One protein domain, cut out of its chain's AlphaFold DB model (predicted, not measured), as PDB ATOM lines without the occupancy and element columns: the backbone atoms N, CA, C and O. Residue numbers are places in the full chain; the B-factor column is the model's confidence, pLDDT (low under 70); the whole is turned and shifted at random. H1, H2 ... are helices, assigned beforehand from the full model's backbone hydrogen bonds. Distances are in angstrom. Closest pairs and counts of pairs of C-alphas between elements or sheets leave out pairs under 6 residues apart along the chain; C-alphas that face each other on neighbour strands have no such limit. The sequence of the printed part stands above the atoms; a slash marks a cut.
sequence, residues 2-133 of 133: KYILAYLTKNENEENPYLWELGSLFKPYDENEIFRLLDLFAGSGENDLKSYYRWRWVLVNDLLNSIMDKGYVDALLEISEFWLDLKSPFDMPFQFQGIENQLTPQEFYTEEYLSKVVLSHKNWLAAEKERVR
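What this domain is: This is residues 2 to 133 of the 133 residues of an uncharacterized protein of Listeria innocua ATCC 33091 (UniProt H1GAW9). Two long helices, H7 and H4, lie side by side and run opposite ways, and H5 joins them to make a loose bundle of three. On H4 pack the shorter H1 and H3, with H2 between those two, and they make one end of the domain; the small H6 is at the other end, and residues 10 to 15 and 99 to 104 stick out. The printed part has 132 residues with seven named helices, H1 to H7 in order along the chain, and no named strand, and its class is all helix. It is compact, with a radius of gyration of the C-alphas of 15.7 A, and its outline is elongated, spanning 46 by 28 by 26 A.

How they stand to each other: Start from the longest helix, H7, residues 111 to 132. It touches H4, residues 46 to 66, at a shallow tilt of 24 degrees, opposite ways; look at the closest C-alphas, those of Lys 50 and Val 132, 5.0 A apart. H5, residues 72 to 85, touches H7 with residues 72 to 76 alone, the C-alphas of Tyr 72 and Glu 111 coming closest at 5.5 A; they run the same way at 38 degrees, only just a steep tilt. H5 and H4 are close but not clearly touching, the closest C-alphas being those of Leu 63 and Ile 79, 7.3 A apart. H4, H5 and H7 are a bundle, three helices side by side. H4 is the hub, touching three helices. H3, residues 31 to 42, touches it with residues 38 to 42 alone, closest at the C-alphas of Phe 41 and Asp 48, 4.8 A. H1, residues 2 to 10, touches H4 residues 58 to 62 alone, with C-alphas of Tyr 3 and Asp 62 closest at 6.6 A. H2, residues 17 to 24, touches H1 at the C-alphas of Ile 4 and Gly 23, 4.6 A, and with H3 forms a helical hairpin that only just touches, with 3 pairs of C-alphas within 8 A, closest at Leu 22 and Ile 34, 7.0 A. H6, residues 105 to 108, touches no helix. In H1 to H5 every O i to N i+4 pair is within hydrogen-bond range, in H7 17 of 18; H6 is too short for such a pair.

Where its parts are: Find C-alpha 2 at (82.099, -18.930, -41.392), where H1 begins. H4 runs 30.7 A from C-alpha 46 at (104.050, -21.327, -26.451). H5 is 20.0 A long and H3 16.8 A. H7 runs 31.2 A to C-alpha 132 at (103.331, -18.783, -36.438).

The domain as a whole: The two C-alphas farthest apart are those of Asn 13 and Thr 104, 46.9 A. The printed part has no cut. The link from H5 to H6, residues 86 to 104, is long. The mean pLDDT of the printed part is 78.4, and 44 residues are under 70, among them residues 21 to 49.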
ATOM      1  N   LYS A   2      81.990 -18.328 -40.036       52.38
ATOM      2  CA  LYS A   2      82.099 -18.930 -41.392       52.38
ATOM      3  C   LYS A   2      83.564 -19.184 -41.812       52.38
ATOM      4  O   LYS A   2      83.861 -20.193 -42.437       52.38
ATOM      5  N   TYR A   3      84.449 -18.281 -41.398       54.12
ATOM      6  CA  TYR A   3      85.892 -18.270 -41.644       54.12
ATOM      7  C   TYR A   3      86.659 -19.422 -40.965       54.12
ATOM      8  O   TYR A   3      87.503 -20.069 -41.577       54.12
ATOM      9  N   ILE A   4      86.309 -19.766 -39.721       60.34
ATOM     10  CA  ILE A   4      87.065 -20.749 -38.927       60.34
ATOM     11  C   ILE A   4      86.726 -22.175 -39.368       60.34
ATOM     12  O   ILE A   4      87.623 -22.985 -39.589       60.34
ATOM     13  N   LEU A   5      85.441 -22.459 -39.603       62.94
ATOM     14  CA  LEU A   5      85.012 -23.748 -40.142       62.94
ATOM     15  C   LEU A   5      85.645 -24.000 -41.524       62.94
ATOM     16  O   LEU A   5      86.138 -25.092 -41.791       62.94
ATOM     17  N   ALA A   6      85.709 -22.972 -42.382       65.12
ATOM     18  CA  ALA A   6      86.352 -23.059 -43.693       65.12
ATOM     19  C   ALA A   6      87.864 -23.341 -43.601       65.12
ATOM     20  O   ALA A   6      88.386 -24.098 -44.421       65.12
ATOM     21  N   TYR A   7      88.559 -22.769 -42.612       65.12
ATOM     22  CA  TYR A   7      89.973 -23.050 -42.362       65.12
ATOM     23  C   TYR A   7      90.205 -24.479 -41.855       65.12
ATOM     24  O   TYR A   7      91.039 -25.182 -42.423       65.12
ATOM     25  N   LEU A   8      89.450 -24.930 -40.847       68.88
ATOM     26  CA  LEU A   8      89.580 -26.284 -40.291       68.88
ATOM     27  C   LEU A   8      89.273 -27.361 -41.332       68.88
ATOM     28  O   LEU A   8      89.987 -28.353 -41.428       68.88
ATOM     29  N   THR A   9      88.278 -27.124 -42.192       71.75
ATOM     30  CA  THR A   9      87.938 -28.050 -43.286       71.75
ATOM     31  C   THR A   9      89.082 -28.187 -44.302       71.75
ATOM     32  O   THR A   9      89.200 -29.205 -44.970       71.75
ATOM     33  N   LYS A  10      89.945 -27.171 -44.439       72.50
ATOM     34  CA  LYS A  10      91.125 -27.206 -45.324       72.50
ATOM     35  C   LYS A  10      92.396 -27.706 -44.627       72.50
ATOM     36  O   LYS A  10      93.390 -27.941 -45.307       72.50
ATOM     37  N   ASN A  11      92.378 -27.841 -43.301       67.44
ATOM     38  CA  ASN A  11      93.524 -28.208 -42.471       67.44
ATOM     39  C   ASN A  11      93.115 -29.307 -41.480       67.44
ATOM     40  O   ASN A  11      93.152 -29.114 -40.270       67.44
ATOM     41  N   GLU A  12      92.730 -30.471 -42.009       70.44
ATOM     42  CA  GLU A  12      92.193 -31.606 -41.233       70.44
ATOM     43  C   GLU A  12      93.163 -32.154 -40.167       70.44
ATOM     44  O   GLU A  12      92.732 -32.808 -39.224       70.44
ATOM     45  N   ASN A  13      94.461 -31.852 -40.293       74.62
ATOM     46  CA  ASN A  13      95.506 -32.232 -39.338       74.62
ATOM     47  C   ASN A  13      95.767 -31.167 -38.254       74.62
ATOM     48  O   ASN A  13      96.797 -31.226 -37.590       74.62
ATOM     49  N   GLU A  14      94.923 -30.140 -38.116       77.06
ATOM     50  CA  GLU A  14      95.055 -29.184 -37.013       77.06
ATOM     51  C   GLU A  14      94.830 -29.916 -35.680       77.06
ATOM     52  O   GLU A  14      93.811 -30.573 -35.495       77.06
ATOM     53  N   GLU A  15      95.782 -29.830 -34.754       73.44
ATOM     54  CA  GLU A  15      95.725 -30.550 -33.473       73.44
ATOM     55  C   GLU A  15      95.309 -29.637 -32.316       73.44
ATOM     56  O   GLU A  15      95.029 -30.131 -31.224       73.44
ATOM     57  N   ASN A  16      95.244 -28.313 -32.522       70.12
ATOM     58  CA  ASN A  16      94.883 -27.406 -31.442       70.12
ATOM     59  C   ASN A  16      93.379 -27.517 -31.095       70.12
ATOM     60  O   ASN A  16      92.534 -27.084 -31.888       70.12
ATOM     61  N   PRO A  17      93.018 -28.018 -29.896       66.88
ATOM     62  CA  PRO A  17      91.625 -28.245 -29.516       66.88
ATOM     63  C   PRO A  17      90.816 -26.948 -29.421       66.88
ATOM     64  O   PRO A  17      89.628 -26.946 -29.725       66.88
ATOM     65  N   TYR A  18      91.452 -25.831 -29.074       68.12
ATOM     66  CA  TYR A  18      90.795 -24.535 -28.989       68.12
ATOM     67  C   TYR A  18      90.488 -23.943 -30.376       68.12
ATOM     68  O   TYR A  18      89.504 -23.223 -30.532       68.12
ATOM     69  N   LEU A  19      91.288 -24.249 -31.412       66.81
ATOM     70  CA  LEU A  19      90.955 -23.866 -32.794       66.81
ATOM     71  C   LEU A  19      89.730 -24.634 -33.296       66.81
ATOM     72  O   LEU A  19      88.863 -24.043 -33.942       66.81
ATOM     73  N   TRP A  20      89.625 -25.921 -32.951       70.44
ATOM     74  CA  TRP A  20      88.426 -26.721 -33.202       70.44
ATOM     75  C   TRP A  20      87.213 -26.199 -32.441       70.44
ATOM     76  O   TRP A  20      86.144 -26.065 -33.033       70.44
ATOM     77  N   GLU A  21      87.385 -25.850 -31.167       68.00
ATOM     78  CA  GLU A  21      86.334 -25.258 -30.343       68.00
ATOM     79  C   GLU A  21      85.826 -23.961 -30.977       68.00
ATOM     80  O   GLU A  21      84.643 -23.873 -31.302       68.00
ATOM     81  N   LEU A  22      86.725 -23.028 -31.309       67.69
ATOM     82  CA  LEU A  22      86.405 -21.784 -32.013       67.69
ATOM     83  C   LEU A  22      85.723 -22.007 -33.373       67.69
ATOM     84  O   LEU A  22      84.866 -21.219 -33.778       67.69
ATOM     85  N   GLY A  23      86.109 -23.047 -34.113       64.50
ATOM     86  CA  GLY A  23      85.520 -23.359 -35.415       64.50
ATOM     87  C   GLY A  23      84.174 -24.055 -35.350       64.50
ATOM     88  O   GLY A  23      83.358 -23.863 -36.249       64.50
ATOM     89  N   SER A  24      83.928 -24.801 -34.275       63.38
ATOM     90  CA  SER A  24      82.642 -25.437 -33.978       63.38
ATOM     91  C   SER A  24      81.561 -24.440 -33.564       63.38
ATOM     92  O   SER A  24      80.380 -24.788 -33.509       63.38
ATOM     93  N   LEU A  25      81.948 -23.188 -33.315       62.22
ATOM     94  CA  LEU A  25      81.009 -22.131 -33.027       62.22
ATOM     95  C   LEU A  25      80.111 -21.876 -34.295       62.22
ATOM     96  O   LEU A  25      80.566 -21.374 -35.325       62.22
ATOM     97  N   PHE A  26      78.797 -22.173 -34.219       56.56
ATOM     98  CA  PHE A  26      77.665 -21.647 -35.030       56.56
ATOM     99  C   PHE A  26      76.979 -20.321 -34.583       56.56
ATOM    100  O   PHE A  26      76.477 -20.203 -33.473       56.56
ATOM    101  N   LYS A  27      76.787 -19.342 -35.486       56.03
ATOM    102  CA  LYS A  27      76.000 -18.118 -35.175       56.03
ATOM    103  C   LYS A  27      74.607 -18.430 -34.565       56.03
ATOM    104  O   LYS A  27      73.957 -19.348 -35.067       56.03
ATOM    105  N   PRO A  28      74.086 -17.609 -33.626       49.19
ATOM    106  CA  PRO A  28      74.650 -16.370 -33.079       49.19
ATOM    107  C   PRO A  28      75.210 -16.601 -31.662       49.19
ATOM    108  O   PRO A  28      74.434 -16.845 -30.744       49.19
ATOM    109  N   TYR A  29      76.528 -16.520 -31.455       57.81
ATOM    110  CA  TYR A  29      77.058 -16.521 -30.079       57.81
ATOM    111  C   TYR A  29      77.140 -15.125 -29.507       57.81
ATOM    112  O   TYR A  29      77.199 -14.135 -30.236       57.81
ATOM    113  N   ASP A  30      77.229 -15.125 -28.186       56.28
ATOM    114  CA  ASP A  30      77.797 -14.059 -27.393       56.28
ATOM    115  C   ASP A  30      79.276 -13.854 -27.774       56.28
ATOM    116  O   ASP A  30      80.089 -14.780 -27.715       56.28
ATOM    117  N   GLU A  31      79.625 -12.634 -28.176       56.75
ATOM    118  CA  GLU A  31      81.000 -12.215 -28.468       56.75
ATOM    119  C   GLU A  31      81.951 -12.538 -27.299       56.75
ATOM    120  O   GLU A  31      83.121 -12.856 -27.518       56.75
ATOM    121  N   ASN A  32      81.430 -12.561 -26.066       56.81
ATOM    122  CA  ASN A  32      82.178 -12.908 -24.858       56.81
ATOM    123  C   ASN A  32      82.766 -14.332 -24.880       56.81
ATOM    124  O   ASN A  32      83.822 -14.557 -24.292       56.81
ATOM    125  N   GLU A  33      82.125 -15.291 -25.557       63.34
ATOM    126  CA  GLU A  33      82.607 -16.680 -25.654       63.34
ATOM    127  C   GLU A  33      83.873 -16.760 -26.524       63.34
ATOM    128  O   GLU A  33      84.855 -17.411 -26.167       63.34
ATOM    129  N   ILE A  34      83.880 -16.018 -27.638       64.94
ATOM    130  CA  ILE A  34      85.032 -15.921 -28.540       64.94
ATOM    131  C   ILE A  34      86.196 -15.249 -27.810       64.94
ATOM    132  O   ILE A  34      87.313 -15.761 -27.848       64.94
ATOM    133  N   PHE A  35      85.944 -14.145 -27.101       62.91
ATOM    134  CA  PHE A  35      86.997 -13.444 -26.364       62.91
ATOM    135  C   PHE A  35      87.545 -14.256 -25.200       62.91
ATOM    136  O   PHE A  35      88.755 -14.290 -25.023       62.91
ATOM    137  N   ARG A  36      86.704 -14.994 -24.467       68.75
ATOM    138  CA  ARG A  36      87.180 -15.911 -23.425       68.75
ATOM    139  C   ARG A  36      88.148 -16.947 -23.995       68.75
ATOM    140  O   ARG A  36      89.163 -17.231 -23.364       68.75
ATOM    141  N   LEU A  37      87.838 -17.525 -25.155       65.38
ATOM    142  CA  LEU A  37      88.720 -18.494 -25.804       65.38
ATOM    143  C   LEU A  37      90.035 -17.831 -26.230       65.38
ATOM    144  O   LEU A  37      91.094 -18.362 -25.918       65.38
ATOM    145  N   LEU A  38      89.983 -16.639 -26.835       65.00
ATOM    146  CA  LEU A  38      91.164 -15.840 -27.205       65.00
ATOM    147  C   LEU A  38      92.037 -15.439 -26.004       65.00
ATOM    148  O   LEU A  38      93.259 -15.546 -26.083       65.00
ATOM    149  N   ASP A  39      91.434 -15.051 -24.883       64.50
ATOM    150  CA  ASP A  39      92.142 -14.714 -23.643       64.50
ATOM    151  C   ASP A  39      92.776 -15.953 -22.995       64.50
ATOM    152  O   ASP A  39      93.887 -15.879 -22.463       64.50
ATOM    153  N   LEU A  40      92.118 -17.117 -23.087       64.12
ATOM    154  CA  LEU A  40      92.703 -18.396 -22.674       64.12
ATOM    155  C   LEU A  40      93.960 -18.731 -23.492       64.12
ATOM    156  O   LEU A  40      94.918 -19.241 -22.911       64.12
ATOM    157  N   PHE A  41      94.012 -18.392 -24.787       64.25
ATOM    158  CA  PHE A  41      95.225 -18.552 -25.603       64.25
ATOM    159  C   PHE A  41      96.355 -17.592 -25.209       64.25
ATOM    160  O   PHE A  41      97.525 -17.965 -25.244       64.25
ATOM    161  N   ALA A  42      96.026 -16.350 -24.842       57.47
ATOM    162  CA  ALA A  42      97.023 -15.334 -24.497       57.47
ATOM    163  C   ALA A  42      97.728 -15.609 -23.153       57.47
ATOM    164  O   ALA A  42      98.856 -15.164 -22.944       57.47
ATOM    165  N   GLY A  43      97.068 -16.335 -22.242       55.88
ATOM    166  CA  GLY A  43      97.592 -16.687 -20.918       55.88
ATOM    167  C   GLY A  43      98.256 -18.064 -20.809       55.88
ATOM    168  O   GLY A  43      98.624 -18.461 -19.702       55.88
ATOM    169  N   SER A  44      98.375 -18.812 -21.906       58.16
ATOM    170  CA  SER A  44      98.817 -20.213 -21.907       58.16
ATOM    171  C   SER A  44     100.147 -20.413 -22.656       58.16
ATOM    172  O   SER A  44     100.919 -19.467 -22.824       58.16
ATOM    173  N   GLY A  45     100.528 -21.661 -22.936       62.53
ATOM    174  CA  GLY A  45     101.893 -22.016 -23.334       62.53
ATOM    175  C   GLY A  45     102.281 -21.504 -24.726       62.53
ATOM    176  O   GLY A  45     101.481 -20.941 -25.465       62.53
ATOM    177  N   GLU A  46     103.526 -21.753 -25.139       66.69
ATOM    178  CA  GLU A  46     104.050 -21.327 -26.451       66.69
ATOM    179  C   GLU A  46     103.171 -21.781 -27.640       66.69
ATOM    180  O   GLU A  46     102.999 -21.045 -28.613       66.69
ATOM    181  N   ASN A  47     102.553 -22.963 -27.545       65.81
ATOM    182  CA  ASN A  47     101.645 -23.494 -28.568       65.81
ATOM    183  C   ASN A  47     100.344 -22.693 -28.699       65.81
ATOM    184  O   ASN A  47      99.787 -22.584 -29.796       65.81
ATOM    185  N   ASP A  48      99.868 -22.113 -27.607       65.69
ATOM    186  CA  ASP A  48      98.613 -21.380 -27.571       65.69
ATOM    187  C   ASP A  48      98.787 -19.979 -28.164       65.69
ATOM    188  O   ASP A  48      97.978 -19.547 -28.984       65.69
ATOM    189  N   LEU A  49      99.931 -19.341 -27.901       68.69
ATOM    190  CA  LEU A  49     100.319 -18.090 -28.551       68.69
ATOM    191  C   LEU A  49     100.509 -18.260 -30.070       68.69
ATOM    192  O   LEU A  49     100.026 -17.441 -30.855       68.69
ATOM    193  N   LYS A  50     101.142 -19.356 -30.515       75.44
ATOM    194  CA  LYS A  50     101.222 -19.689 -31.951       75.44
ATOM    195  C   LYS A  50      99.836 -19.871 -32.568       75.44
ATOM    196  O   LYS A  50      99.614 -19.476 -33.712       75.44
ATOM    197  N   SER A  51      98.901 -20.440 -31.817       73.44
ATOM    198  CA  SER A  51      97.531 -20.679 -32.278       73.44
ATOM    199  C   SER A  51      96.715 -19.389 -32.348       73.44
ATOM    200  O   SER A  51      95.991 -19.184 -33.322       73.44
ATOM    201  N   TYR A  52      96.926 -18.466 -31.408       75.00
ATOM    202  CA  TYR A  52      96.421 -17.096 -31.485       75.00
ATOM    203  C   TYR A  52      96.915 -16.378 -32.753       75.00
ATOM    204  O   TYR A  52      96.102 -15.865 -33.525       75.00
ATOM    205  N   TYR A  53      98.221 -16.407 -33.042       79.81
ATOM    206  CA  TYR A  53      98.765 -15.792 -34.261       79.81
ATOM    207  C   TYR A  53      98.254 -16.462 -35.545       79.81
ATOM    208  O   TYR A  53      97.916 -15.770 -36.509       79.81
ATOM    209  N   ARG A  54      98.109 -17.796 -35.557       79.62
ATOM    210  CA  ARG A  54      97.470 -18.522 -36.673       79.62
ATOM    211  C   ARG A  54      96.056 -18.020 -36.907       79.62
ATOM    212  O   ARG A  54      95.679 -17.767 -38.048       79.62
ATOM    213  N   TRP A  55      95.289 -17.840 -35.839       78.56
ATOM    214  CA  TRP A  55      93.903 -17.411 -35.936       78.56
ATOM    215  C   TRP A  55      93.771 -16.003 -36.516       78.56
ATOM    216  O   TRP A  55      93.016 -15.803 -37.471       78.56
ATOM    217  N   ARG A  56      94.558 -15.042 -36.019       83.94
ATOM    218  CA  ARG A  56      94.557 -13.684 -36.584       83.94
ATOM    219  C   ARG A  56      94.962 -13.689 -38.057       83.94
ATOM    220  O   ARG A  56      94.331 -13.018 -38.870       83.94
ATOM    221  N   TRP A  57      95.965 -14.493 -38.419       85.56
ATOM    222  CA  TRP A  57      96.413 -14.640 -39.804       85.56
ATOM    223  C   TRP A  57      95.293 -15.133 -40.732       85.56
ATOM    224  O   TRP A  57      95.105 -14.598 -41.826       85.56
ATOM    225  N   VAL A  58      94.524 -16.134 -40.298       81.31
ATOM    226  CA  VAL A  58      93.382 -16.668 -41.058       81.31
ATOM    227  C   VAL A  58      92.297 -15.611 -41.227       81.31
ATOM    228  O   VAL A  58      91.863 -15.362 -42.350       81.31
ATOM    229  N   LEU A  59      91.898 -14.954 -40.137       83.94
ATOM    230  CA  LEU A  59      90.842 -13.946 -40.173       83.94
ATOM    231  C   LEU A  59      91.161 -12.785 -41.110       83.94
ATOM    232  O   LEU A  59      90.300 -12.357 -41.877       83.94
ATOM    233  N   VAL A  60      92.398 -12.293 -41.072       90.19
ATOM    234  CA  VAL A  60      92.816 -11.174 -41.920       90.19
ATOM    235  C   VAL A  60      92.894 -11.590 -43.393       90.19
ATOM    236  O   VAL A  60      92.521 -10.805 -44.260       90.19
ATOM    237  N   ASN A  61      93.312 -12.822 -43.713       89.00
ATOM    238  CA  ASN A  61      93.248 -13.311 -45.098       89.00
ATOM    239  C   ASN A  61      91.813 -13.408 -45.613       89.00
ATOM    240  O   ASN A  61      91.538 -13.025 -46.749       89.00
ATOM    241  N   ASP A  62      90.903 -13.920 -44.791       85.50
ATOM    242  CA  ASP A  62      89.505 -14.053 -45.177       85.50
ATOM    243  C   ASP A  62      88.830 -12.690 -45.363       85.50
ATOM    244  O   ASP A  62      88.088 -12.523 -46.331       85.50
ATOM    245  N   LEU A  63      89.152 -11.703 -44.516       90.69
ATOM    246  CA  LEU A  63      88.760 -10.305 -44.718       90.69
ATOM    247  C   LEU A  63      89.250  -9.784 -46.074       90.69
ATOM    248  O   LEU A  63      88.466  -9.255 -46.853       90.69
ATOM    249  N   LEU A  64      90.541  -9.947 -46.387       93.25
ATOM    250  CA  LEU A  64      91.091  -9.461 -47.656       93.25
ATOM    251  C   LEU A  64      90.420 -10.113 -48.869       93.25
ATOM    252  O   LEU A  64      90.251  -9.453 -49.889       93.25
ATOM    253  N   ASN A  65      90.016 -11.380 -48.755       89.25
ATOM    254  CA  ASN A  65      89.265 -12.068 -49.798       89.25
ATOM    255  C   ASN A  65      87.810 -11.577 -49.899       89.25
ATOM    256  O   ASN A  65      87.285 -11.503 -51.008       89.25
ATOM    257  N   SER A  66      87.151 -11.242 -48.781       88.94
ATOM    258  CA  SER A  66      85.748 -10.793 -48.785       88.94
ATOM    259  C   SER A  66      85.565  -9.408 -49.403       88.94
ATOM    260  O   SER A  66      84.506  -9.133 -49.971       88.94
ATOM    261  N   ILE A  67      86.592  -8.557 -49.331       92.69
ATOM    262  CA  ILE A  67      86.552  -7.184 -49.848       92.69
ATOM    263  C   ILE A  67      86.981  -7.047 -51.317       92.69
ATOM    264  O   ILE A  67      86.822  -5.964 -51.873       92.69
ATOM    265  N   MET A  68      87.520  -8.097 -51.959       88.69
ATOM    266  CA  MET A  68      88.106  -7.991 -53.312       88.69
ATOM    267  C   MET A  68      87.121  -7.491 -54.373       88.69
ATOM    268  O   MET A  68      87.514  -6.745 -55.265       88.69
ATOM    269  N   ASP A  69      85.854  -7.893 -54.263       89.44
ATOM    270  CA  ASP A  69      84.808  -7.562 -55.235       89.44
ATOM    271  C   ASP A  69      83.936  -6.375 -54.785       89.44
ATOM    272  O   ASP A  69      82.903  -6.087 -55.394       89.44
ATOM    273  N   LYS A  70      84.308  -5.696 -53.690       92.19
ATOM    274  CA  LYS A  70      83.534  -4.590 -53.115       92.19
ATOM    275  C   LYS A  70      84.014  -3.235 -53.625       92.19
ATOM    276  O   LYS A  70      85.180  -3.045 -53.964       92.19
ATOM    277  N   GLY A  71      83.104  -2.260 -53.634       95.19
ATOM    278  CA  GLY A  71      83.470  -0.860 -53.838       95.19
ATOM    279  C   GLY A  71      84.369  -0.356 -52.706       95.19
ATOM    280  O   GLY A  71      84.286  -0.839 -51.577       95.19
ATOM    281  N   TYR A  72      85.215   0.639 -52.987       94.56
ATOM    282  CA  TYR A  72      86.240   1.079 -52.032       94.56
ATOM    283  C   TYR A  72      85.674   1.597 -50.702       94.56
ATOM    284  O   TYR A  72      86.295   1.399 -49.662       94.56
ATOM    285  N   VAL A  73      84.488   2.215 -50.713       94.31
ATOM    286  CA  VAL A  73      83.805   2.664 -49.488       94.31
ATOM    287  C   VAL A  73      83.401   1.469 -48.628       94.31
ATOM    288  O   VAL A  73      83.786   1.402 -47.464       94.31
ATOM    289  N   ASP A  74      82.680   0.510 -49.211       94.81
ATOM    290  CA  ASP A  74      82.188  -0.674 -48.498       94.81
ATOM    291  C   ASP A  74      83.342  -1.528 -47.964       94.81
ATOM    292  O   ASP A  74      83.287  -2.013 -46.836       94.81
ATOM    293  N   ALA A  75      84.418  -1.667 -48.746       95.62
ATOM    294  CA  ALA A  75      85.625  -2.371 -48.328       95.62
ATOM    295  C   ALA A  75      86.282  -1.715 -47.100       95.62
ATOM    296  O   ALA A  75      86.637  -2.404 -46.147       95.62
ATOM    297  N   LEU A  76      86.430  -0.385 -47.090       95.06
ATOM    298  CA  LEU A  76      87.028   0.342 -45.964       95.06
ATOM    299  C   LEU A  76      86.153   0.305 -44.703       95.06
ATOM    300  O   LEU A  76      86.688   0.240 -43.591       95.06
ATOM    301  N   LEU A  77      84.827   0.323 -44.863       93.62
ATOM    302  CA  LEU A  77      83.890   0.162 -43.750       93.62
ATOM    303  C   LEU A  77      84.003  -1.234 -43.131       93.62
ATOM    304  O   LEU A  77      84.183  -1.339 -41.923       93.62
ATOM    305  N   GLU A  78      84.009  -2.290 -43.945       93.19
ATOM    306  CA  GLU A  78      84.140  -3.665 -43.447       93.19
ATOM    307  C   GLU A  78      85.488  -3.918 -42.761       93.19
ATOM    308  O   GLU A  78      85.530  -4.589 -41.733       93.19
ATOM    309  N   ILE A  79      86.590  -3.345 -43.267       94.25
ATOM    310  CA  ILE A  79      87.892  -3.404 -42.578       94.25
ATOM    311  C   ILE A  79      87.806  -2.712 -41.212       94.25
ATOM    312  O   ILE A  79      88.336  -3.223 -40.225       94.25
ATOM    313  N   SER A  80      87.135  -1.560 -41.139       91.69
ATOM    314  CA  SER A  80      86.967  -0.824 -39.883       91.69
ATOM    315  C   SER A  80      86.161  -1.633 -38.866       91.69
ATOM    316  O   SER A  80      86.603  -1.804 -37.732       91.69
ATOM    317  N   GLU A  81      85.010  -2.166 -39.277       88.44
ATOM    318  CA  GLU A  81      84.149  -3.014 -38.445       88.44
ATOM    319  C   GLU A  81      84.898  -4.258 -37.962       88.44
ATOM    320  O   GLU A  81      84.906  -4.544 -36.769       88.44
ATOM    321  N   PHE A  82      85.629  -4.929 -38.852       88.75
ATOM    322  CA  PHE A  82      86.434  -6.099 -38.510       88.75
ATOM    323  C   PHE A  82      87.427  -5.832 -37.371       88.75
ATOM    324  O   PHE A  82      87.537  -6.629 -36.438       88.75
ATOM    325  N   TRP A  83      88.166  -4.720 -37.423       87.31
ATOM    326  CA  TRP A  83      89.154  -4.418 -36.384       87.31
ATOM    327  C   TRP A  83      88.512  -3.953 -35.077       87.31
ATOM    328  O   TRP A  83      89.035  -4.277 -34.009       87.31
ATOM    329  N   LEU A  84      87.368  -3.265 -35.141       83.19
ATOM    330  CA  LEU A  84      86.572  -2.937 -33.954       83.19
ATOM    331  C   LEU A  84      86.032  -4.201 -33.274       83.19
ATOM    332  O   LEU A  84      86.126  -4.323 -32.048       83.19
ATOM    333  N   ASP A  85      85.549  -5.163 -34.060       79.56
ATOM    334  CA  ASP A  85      85.105  -6.473 -33.579       79.56
ATOM    335  C   ASP A  85      86.261  -7.241 -32.926       79.56
ATOM    336  O   ASP A  85      86.059  -7.947 -31.944       79.56
ATOM    337  N   LEU A  86      87.499  -7.052 -33.388       75.44
ATOM    338  CA  LEU A  86      88.702  -7.606 -32.754       75.44
ATOM    339  C   LEU A  86      89.252  -6.767 -31.587       75.44
ATOM    340  O   LEU A  86      90.363  -7.025 -31.124       75.44
ATOM    341  N   LYS A  87      88.488  -5.785 -31.090       76.50
ATOM    342  CA  LYS A  87      88.877  -4.857 -30.010       76.50
ATOM    343  C   LYS A  87      90.162  -4.072 -30.292       76.50
ATOM    344  O   LYS A  87      90.837  -3.652 -29.357       76.50
ATOM    345  N   SER A  88      90.469  -3.838 -31.567       80.25
ATOM    346  CA  SER A  88      91.559  -2.969 -32.021       80.25
ATOM    347  C   SER A  88      92.913  -3.304 -31.370       80.25
ATOM    348  O   SER A  88      93.438  -2.499 -30.594       80.25
ATOM    349  N   PRO A  89      93.489  -4.493 -31.640       81.94
ATOM    350  CA  PRO A  89      94.757  -4.884 -31.039       81.94
ATOM    351  C   PRO A  89      95.859  -3.898 -31.437       81.94
ATOM    352  O   PRO A  89      95.879  -3.382 -32.553       81.94
ATOM    353  N   PHE A  90      96.805  -3.653 -30.527       81.75
ATOM    354  CA  PHE A  90      97.823  -2.606 -30.697       81.75
ATOM    355  C   PHE A  90      98.708  -2.786 -31.942       81.75
ATOM    356  O   PHE A  90      99.300  -1.821 -32.415       81.75
ATOM    357  N   ASP A  91      98.833  -4.014 -32.450       85.19
ATOM    358  CA  ASP A  91      99.636  -4.345 -33.621       85.19
ATOM    359  C   ASP A  91      98.816  -4.448 -34.915       85.19
ATOM    360  O   ASP A  91      99.352  -4.924 -35.914       85.19
ATOM    361  N   MET A  92      97.547  -4.014 -34.935       87.50
ATOM    362  CA  MET A  92      96.727  -4.024 -36.153       87.50
ATOM    363  C   MET A  92      97.315  -3.114 -37.254       87.50
ATOM    364  O   MET A  92      97.774  -2.006 -36.972       87.50
ATOM    365  N   PRO A  93      97.263  -3.516 -38.538       92.25
ATOM    366  CA  PRO A  93      97.780  -2.737 -39.665       92.25
ATOM    367  C   PRO A  93      96.773  -1.714 -40.211       92.25
ATOM    368  O   PRO A  93      96.798  -1.387 -41.402       92.25
ATOM    369  N   PHE A  94      95.853  -1.246 -39.369       90.31
ATOM    370  CA  PHE A  94      94.771  -0.354 -39.755       90.31
ATOM    371  C   PHE A  94      94.723   0.869 -38.854       90.31
ATOM    372  O   PHE A  94      94.945   0.779 -37.650       90.31
ATOM    373  N   GLN A  95      94.410   2.013 -39.451       88.38
ATOM    374  CA  GLN A  95      94.264   3.262 -38.730       88.38
ATOM    375  C   GLN A  95      92.863   3.814 -38.961       88.38
ATOM    376  O   GLN A  95      92.492   4.109 -40.094       88.38
ATOM    377  N   PHE A  96      92.094   3.976 -37.886       85.62
ATOM    378  CA  PHE A  96      90.751   4.538 -37.976       85.62
ATOM    379  C   PHE A  96      90.790   6.010 -38.366       85.62
ATOM    380  O   PHE A  96      91.684   6.757 -37.967       85.62
ATOM    381  N   GLN A  97      89.780   6.451 -39.104       81.94
ATOM    382  CA  GLN A  97      89.616   7.861 -39.402       81.94
ATOM    383  C   GLN A  97      89.459   8.677 -38.105       81.94
ATOM    384  O   GLN A  97      88.633   8.347 -37.256       81.94
ATOM    385  N   GLY A  98      90.233   9.755 -37.957       76.62
ATOM    386  CA  GLY A  98      90.144  10.654 -36.802       76.62
ATOM    387  C   GLY A  98      90.796  10.123 -35.520       76.62
ATOM    388  O   GLY A  98      90.801  10.833 -34.515       76.62
ATOM    389  N   ILE A  99      91.381   8.919 -35.547       74.50
ATOM    390  CA  ILE A  99      92.222   8.390 -34.465       74.50
ATOM    391  C   ILE A  99      93.678   8.487 -34.913       74.50
ATOM    392  O   ILE A  99      94.131   7.761 -35.799       74.50
ATOM    393  N   GLU A 100      94.406   9.435 -34.320       67.44
ATOM    394  CA  GLU A 100      95.841   9.666 -34.561       67.44
ATOM    395  C   GLU A 100      96.220   9.981 -36.028       67.44
ATOM    396  O   GLU A 100      97.400  10.057 -36.366       67.44
ATOM    397  N   ASN A 101      95.241  10.210 -36.915       69.19
ATOM    398  CA  ASN A 101      95.431  10.808 -38.239       69.19
ATOM    399  C   ASN A 101      94.570  12.062 -38.395       69.19
ATOM    400  O   ASN A 101      93.536  12.222 -37.752       69.19
ATOM    401  N   GLN A 102      95.013  12.945 -39.285       77.69
ATOM    402  CA  GLN A 102      94.269  14.134 -39.702       77.69
ATOM    403  C   GLN A 102      93.570  13.925 -41.054       77.69
ATOM    404  O   GLN A 102      93.310  14.893 -41.761       77.69
ATOM    405  N   LEU A 103      93.294  12.669 -41.434       82.00
ATOM    406  CA  LEU A 103      92.654  12.369 -42.714       82.00
ATOM    407  C   LEU A 103      91.189  12.809 -42.682       82.00
ATOM    408  O   LEU A 103      90.388  12.376 -41.848       82.00
ATOM    409  N   THR A 104      90.823  13.653 -43.635       85.31
ATOM    410  CA  THR A 104      89.426  14.000 -43.890       85.31
ATOM    411  C   THR A 104      88.673  12.791 -44.467       85.31
ATOM    412  O   THR A 104      89.293  11.884 -45.027       85.31
ATOM    413  N   PRO A 105      87.325  12.753 -44.399       84.31
ATOM    414  CA  PRO A 105      86.561  11.651 -44.997       84.31
ATOM    415  C   PRO A 105      86.846  11.484 -46.494       84.31
ATOM    416  O   PRO A 105      86.864  10.373 -47.009       84.31
ATOM    417  N   GLN A 106      87.105  12.594 -47.184       85.38
ATOM    418  CA  GLN A 106      87.383  12.625 -48.619       85.38
ATOM    419  C   GLN A 106      88.740  12.007 -48.962       85.38
ATOM    420  O   GLN A 106      88.892  11.459 -50.046       85.38
ATOM    421  N   GLU A 107      89.709  12.075 -48.050       86.69
ATOM    422  CA  GLU A 107      91.022  11.441 -48.210       86.69
ATOM    423  C   GLU A 107      90.991   9.968 -47.782       86.69
ATOM    424  O   GLU A 107      91.666   9.131 -48.382       86.69
ATOM    425  N   PHE A 108      90.181   9.649 -46.769       88.62
ATOM    426  CA  PHE A 108      90.032   8.297 -46.234       88.62
ATOM    427  C   PHE A 108      89.284   7.373 -47.203       88.62
ATOM    428  O   PHE A 108      89.747   6.276 -47.498       88.62
ATOM    429  N   TYR A 109      88.152   7.814 -47.755       90.75
ATOM    430  CA  TYR A 109      87.326   7.002 -48.653       90.75
ATOM    431  C   TYR A 109      87.758   7.136 -50.115       90.75
ATOM    432  O   TYR A 109      87.011   7.628 -50.962       90.75
ATOM    433  N   THR A 110      88.971   6.673 -50.415       94.12
ATOM    434  CA  THR A 110      89.528   6.648 -51.775       94.12
ATOM    435  C   THR A 110      90.056   5.267 -52.142       94.12
ATOM    436  O   THR A 110      90.465   4.480 -51.287       94.12
ATOM    437  N   GLU A 111      90.093   4.975 -53.442       94.62
ATOM    438  CA  GLU A 111      90.697   3.745 -53.967       94.62
ATOM    439  C   GLU A 111      92.209   3.676 -53.678       94.62
ATOM    440  O   GLU A 111      92.748   2.611 -53.360       94.62
ATOM    441  N   GLU A 112      92.896   4.823 -53.715       94.12
ATOM    442  CA  GLU A 112      94.312   4.916 -53.351       94.12
ATOM    443  C   GLU A 112      94.530   4.547 -51.877       94.12
ATOM    444  O   GLU A 112      95.449   3.788 -51.552       94.12
ATOM    445  N   TYR A 113      93.677   5.047 -50.979       93.31
ATOM    446  CA  TYR A 113      93.766   4.722 -49.562       93.31
ATOM    447  C   TYR A 113      93.470   3.245 -49.300       93.31
ATOM    448  O   TYR A 113      94.250   2.592 -48.604       93.31
ATOM    449  N   LEU A 114      92.434   2.677 -49.930       95.50
ATOM    450  CA  LEU A 114      92.172   1.236 -49.857       95.50
ATOM    451  C   LEU A 114      93.391   0.419 -50.305       95.50
ATOM    452  O   LEU A 114      93.784  -0.524 -49.623       95.50
ATOM    453  N   SER A 115      94.031   0.803 -51.409       94.75
ATOM    454  CA  SER A 115      95.227   0.117 -51.912       94.75
ATOM    455  C   SER A 115      96.371   0.130 -50.890       94.75
ATOM    456  O   SER A 115      97.025  -0.895 -50.676       94.75
ATOM    457  N   LYS A 116      96.584   1.264 -50.205       94.81
ATOM    458  CA  LYS A 116      97.565   1.382 -49.111       94.81
ATOM    459  C   LYS A 116      97.191   0.496 -47.927       94.81
ATOM    460  O   LYS A 116      98.047  -0.223 -47.417       94.81
ATOM    461  N   VAL A 117      95.924   0.508 -47.520       94.94
ATOM    462  CA  VAL A 117      95.415  -0.318 -46.418       94.94
ATOM    463  C   VAL A 117      95.629  -1.801 -46.720       94.94
ATOM    464  O   VAL A 117      96.226  -2.505 -45.906       94.94
ATOM    465  N   VAL A 118      95.238  -2.275 -47.903       96.00
ATOM    466  CA  VAL A 118      95.437  -3.671 -48.326       96.00
ATOM    467  C   VAL A 118      96.921  -4.044 -48.332       96.00
ATOM    468  O   VAL A 118      97.282  -5.135 -47.886       96.00
ATOM    469  N   LEU A 119      97.803  -3.152 -48.794       95.81
ATOM    470  CA  LEU A 119      99.247  -3.387 -48.759       95.81
ATOM    471  C   LEU A 119      99.769  -3.528 -47.320       95.81
ATOM    472  O   LEU A 119     100.515  -4.466 -47.038       95.81
ATOM    473  N   SER A 120      99.343  -2.658 -46.401       95.50
ATOM    474  CA  SER A 120      99.694  -2.756 -44.979       95.50
ATOM    475  C   SER A 120      99.245  -4.086 -44.370       95.50
ATOM    476  O   SER A 120     100.027  -4.732 -43.674       95.50
ATOM    477  N   HIS A 121      98.035  -4.553 -44.694       96.12
ATOM    478  CA  HIS A 121      97.533  -5.851 -44.234       96.12
ATOM    479  C   HIS A 121      98.350  -7.020 -44.794       96.12
ATOM    480  O   HIS A 121      98.675  -7.949 -44.060       96.12
ATOM    481  N   LYS A 122      98.748  -6.971 -46.072       94.75
ATOM    482  CA  LYS A 122      99.621  -7.996 -46.674       94.75
ATOM    483  C   LYS A 122     100.997  -8.046 -46.008       94.75
ATOM    484  O   LYS A 122     101.498  -9.135 -45.735       94.75
ATOM    485  N   ASN A 123     101.588  -6.890 -45.711       94.88
ATOM    486  CA  ASN A 123     102.865  -6.812 -44.997       94.88
ATOM    487  C   ASN A 123     102.741  -7.364 -43.571       94.88
ATOM    488  O   ASN A 123     103.595  -8.128 -43.122       94.88
ATOM    489  N   TRP A 124     101.651  -7.025 -42.885       94.56
ATOM    490  CA  TRP A 124     101.348  -7.545 -41.559       94.56
ATOM    491  C   TRP A 124     101.172  -9.065 -41.560       94.56
ATOM    492  O   TRP A 124     101.799  -9.744 -40.757       94.56
ATOM    493  N   LEU A 125     100.428  -9.621 -42.522       92.12
ATOM    494  CA  LEU A 125     100.274 -11.069 -42.692       92.12
ATOM    495  C   LEU A 125     101.613 -11.785 -42.910       92.12
ATOM    496  O   LEU A 125     101.788 -12.912 -42.447       92.12
ATOM    497  N   ALA A 126     102.555 -11.161 -43.623       90.81
ATOM    498  CA  ALA A 126     103.889 -11.721 -43.816       90.81
ATOM    499  C   ALA A 126     104.675 -11.777 -42.496       90.81
ATOM    500  O   ALA A 126     105.272 -12.807 -42.194       90.81
ATOM    501  N   ALA A 127     104.625 -10.714 -41.689       88.44
ATOM    502  CA  ALA A 127     105.251 -10.688 -40.367       88.44
ATOM    503  C   ALA A 127     104.577 -11.661 -39.382       88.44
ATOM    504  O   ALA A 127     105.257 -12.393 -38.667       88.44
ATOM    505  N   GLU A 128     103.246 -11.714 -39.383       85.06
ATOM    506  CA  GLU A 128     102.461 -12.599 -38.523       85.06
ATOM    507  C   GLU A 128     102.749 -14.077 -38.836       85.06
ATOM    508  O   GLU A 128     102.884 -14.894 -37.928       85.06
ATOM    509  N   LYS A 129     102.963 -14.423 -40.112       81.06
ATOM    510  CA  LYS A 129     103.351 -15.779 -40.531       81.06
ATOM    511  C   LYS A 129     104.682 -16.243 -39.929       81.06
ATOM    512  O   LYS A 129     104.832 -17.431 -39.654       81.06
ATOM    513  N   GLU A 130     105.638 -15.342 -39.714       81.88
ATOM    514  CA  GLU A 130     106.906 -15.693 -39.060       81.88
ATOM    515  C   GLU A 130     106.727 -15.958 -37.556       81.88
ATOM    516  O   GLU A 130     107.473 -16.752 -36.997       81.88
ATOM    517  N   ARG A 131     105.705 -15.375 -36.911       74.00
ATOM    518  CA  ARG A 131     105.355 -15.647 -35.500       74.00
ATOM    519  C   ARG A 131     104.620 -16.977 -35.302       74.00
ATOM    520  O   ARG A 131     104.533 -17.487 -34.191       74.00
ATOM    521  N   VAL A 132     104.064 -17.511 -36.387       66.56
ATOM    522  CA  VAL A 132     103.331 -18.783 -36.438       66.56
ATOM    523  C   VAL A 132     104.258 -19.999 -36.612       66.56
ATOM    524  O   VAL A 132     103.852 -21.120 -36.283       66.56
ATOM    525  N   ARG A 133     105.466 -19.795 -37.156       58.94
ATOM    526  CA  ARG A 133     106.492 -20.838 -37.332       58.94
ATOM    527  C   ARG A 133     107.070 -21.263 -35.982       58.94
ATOM    528  O   ARG A 133     107.154 -22.484 -35.729       58.94
TER     529      ARG A 133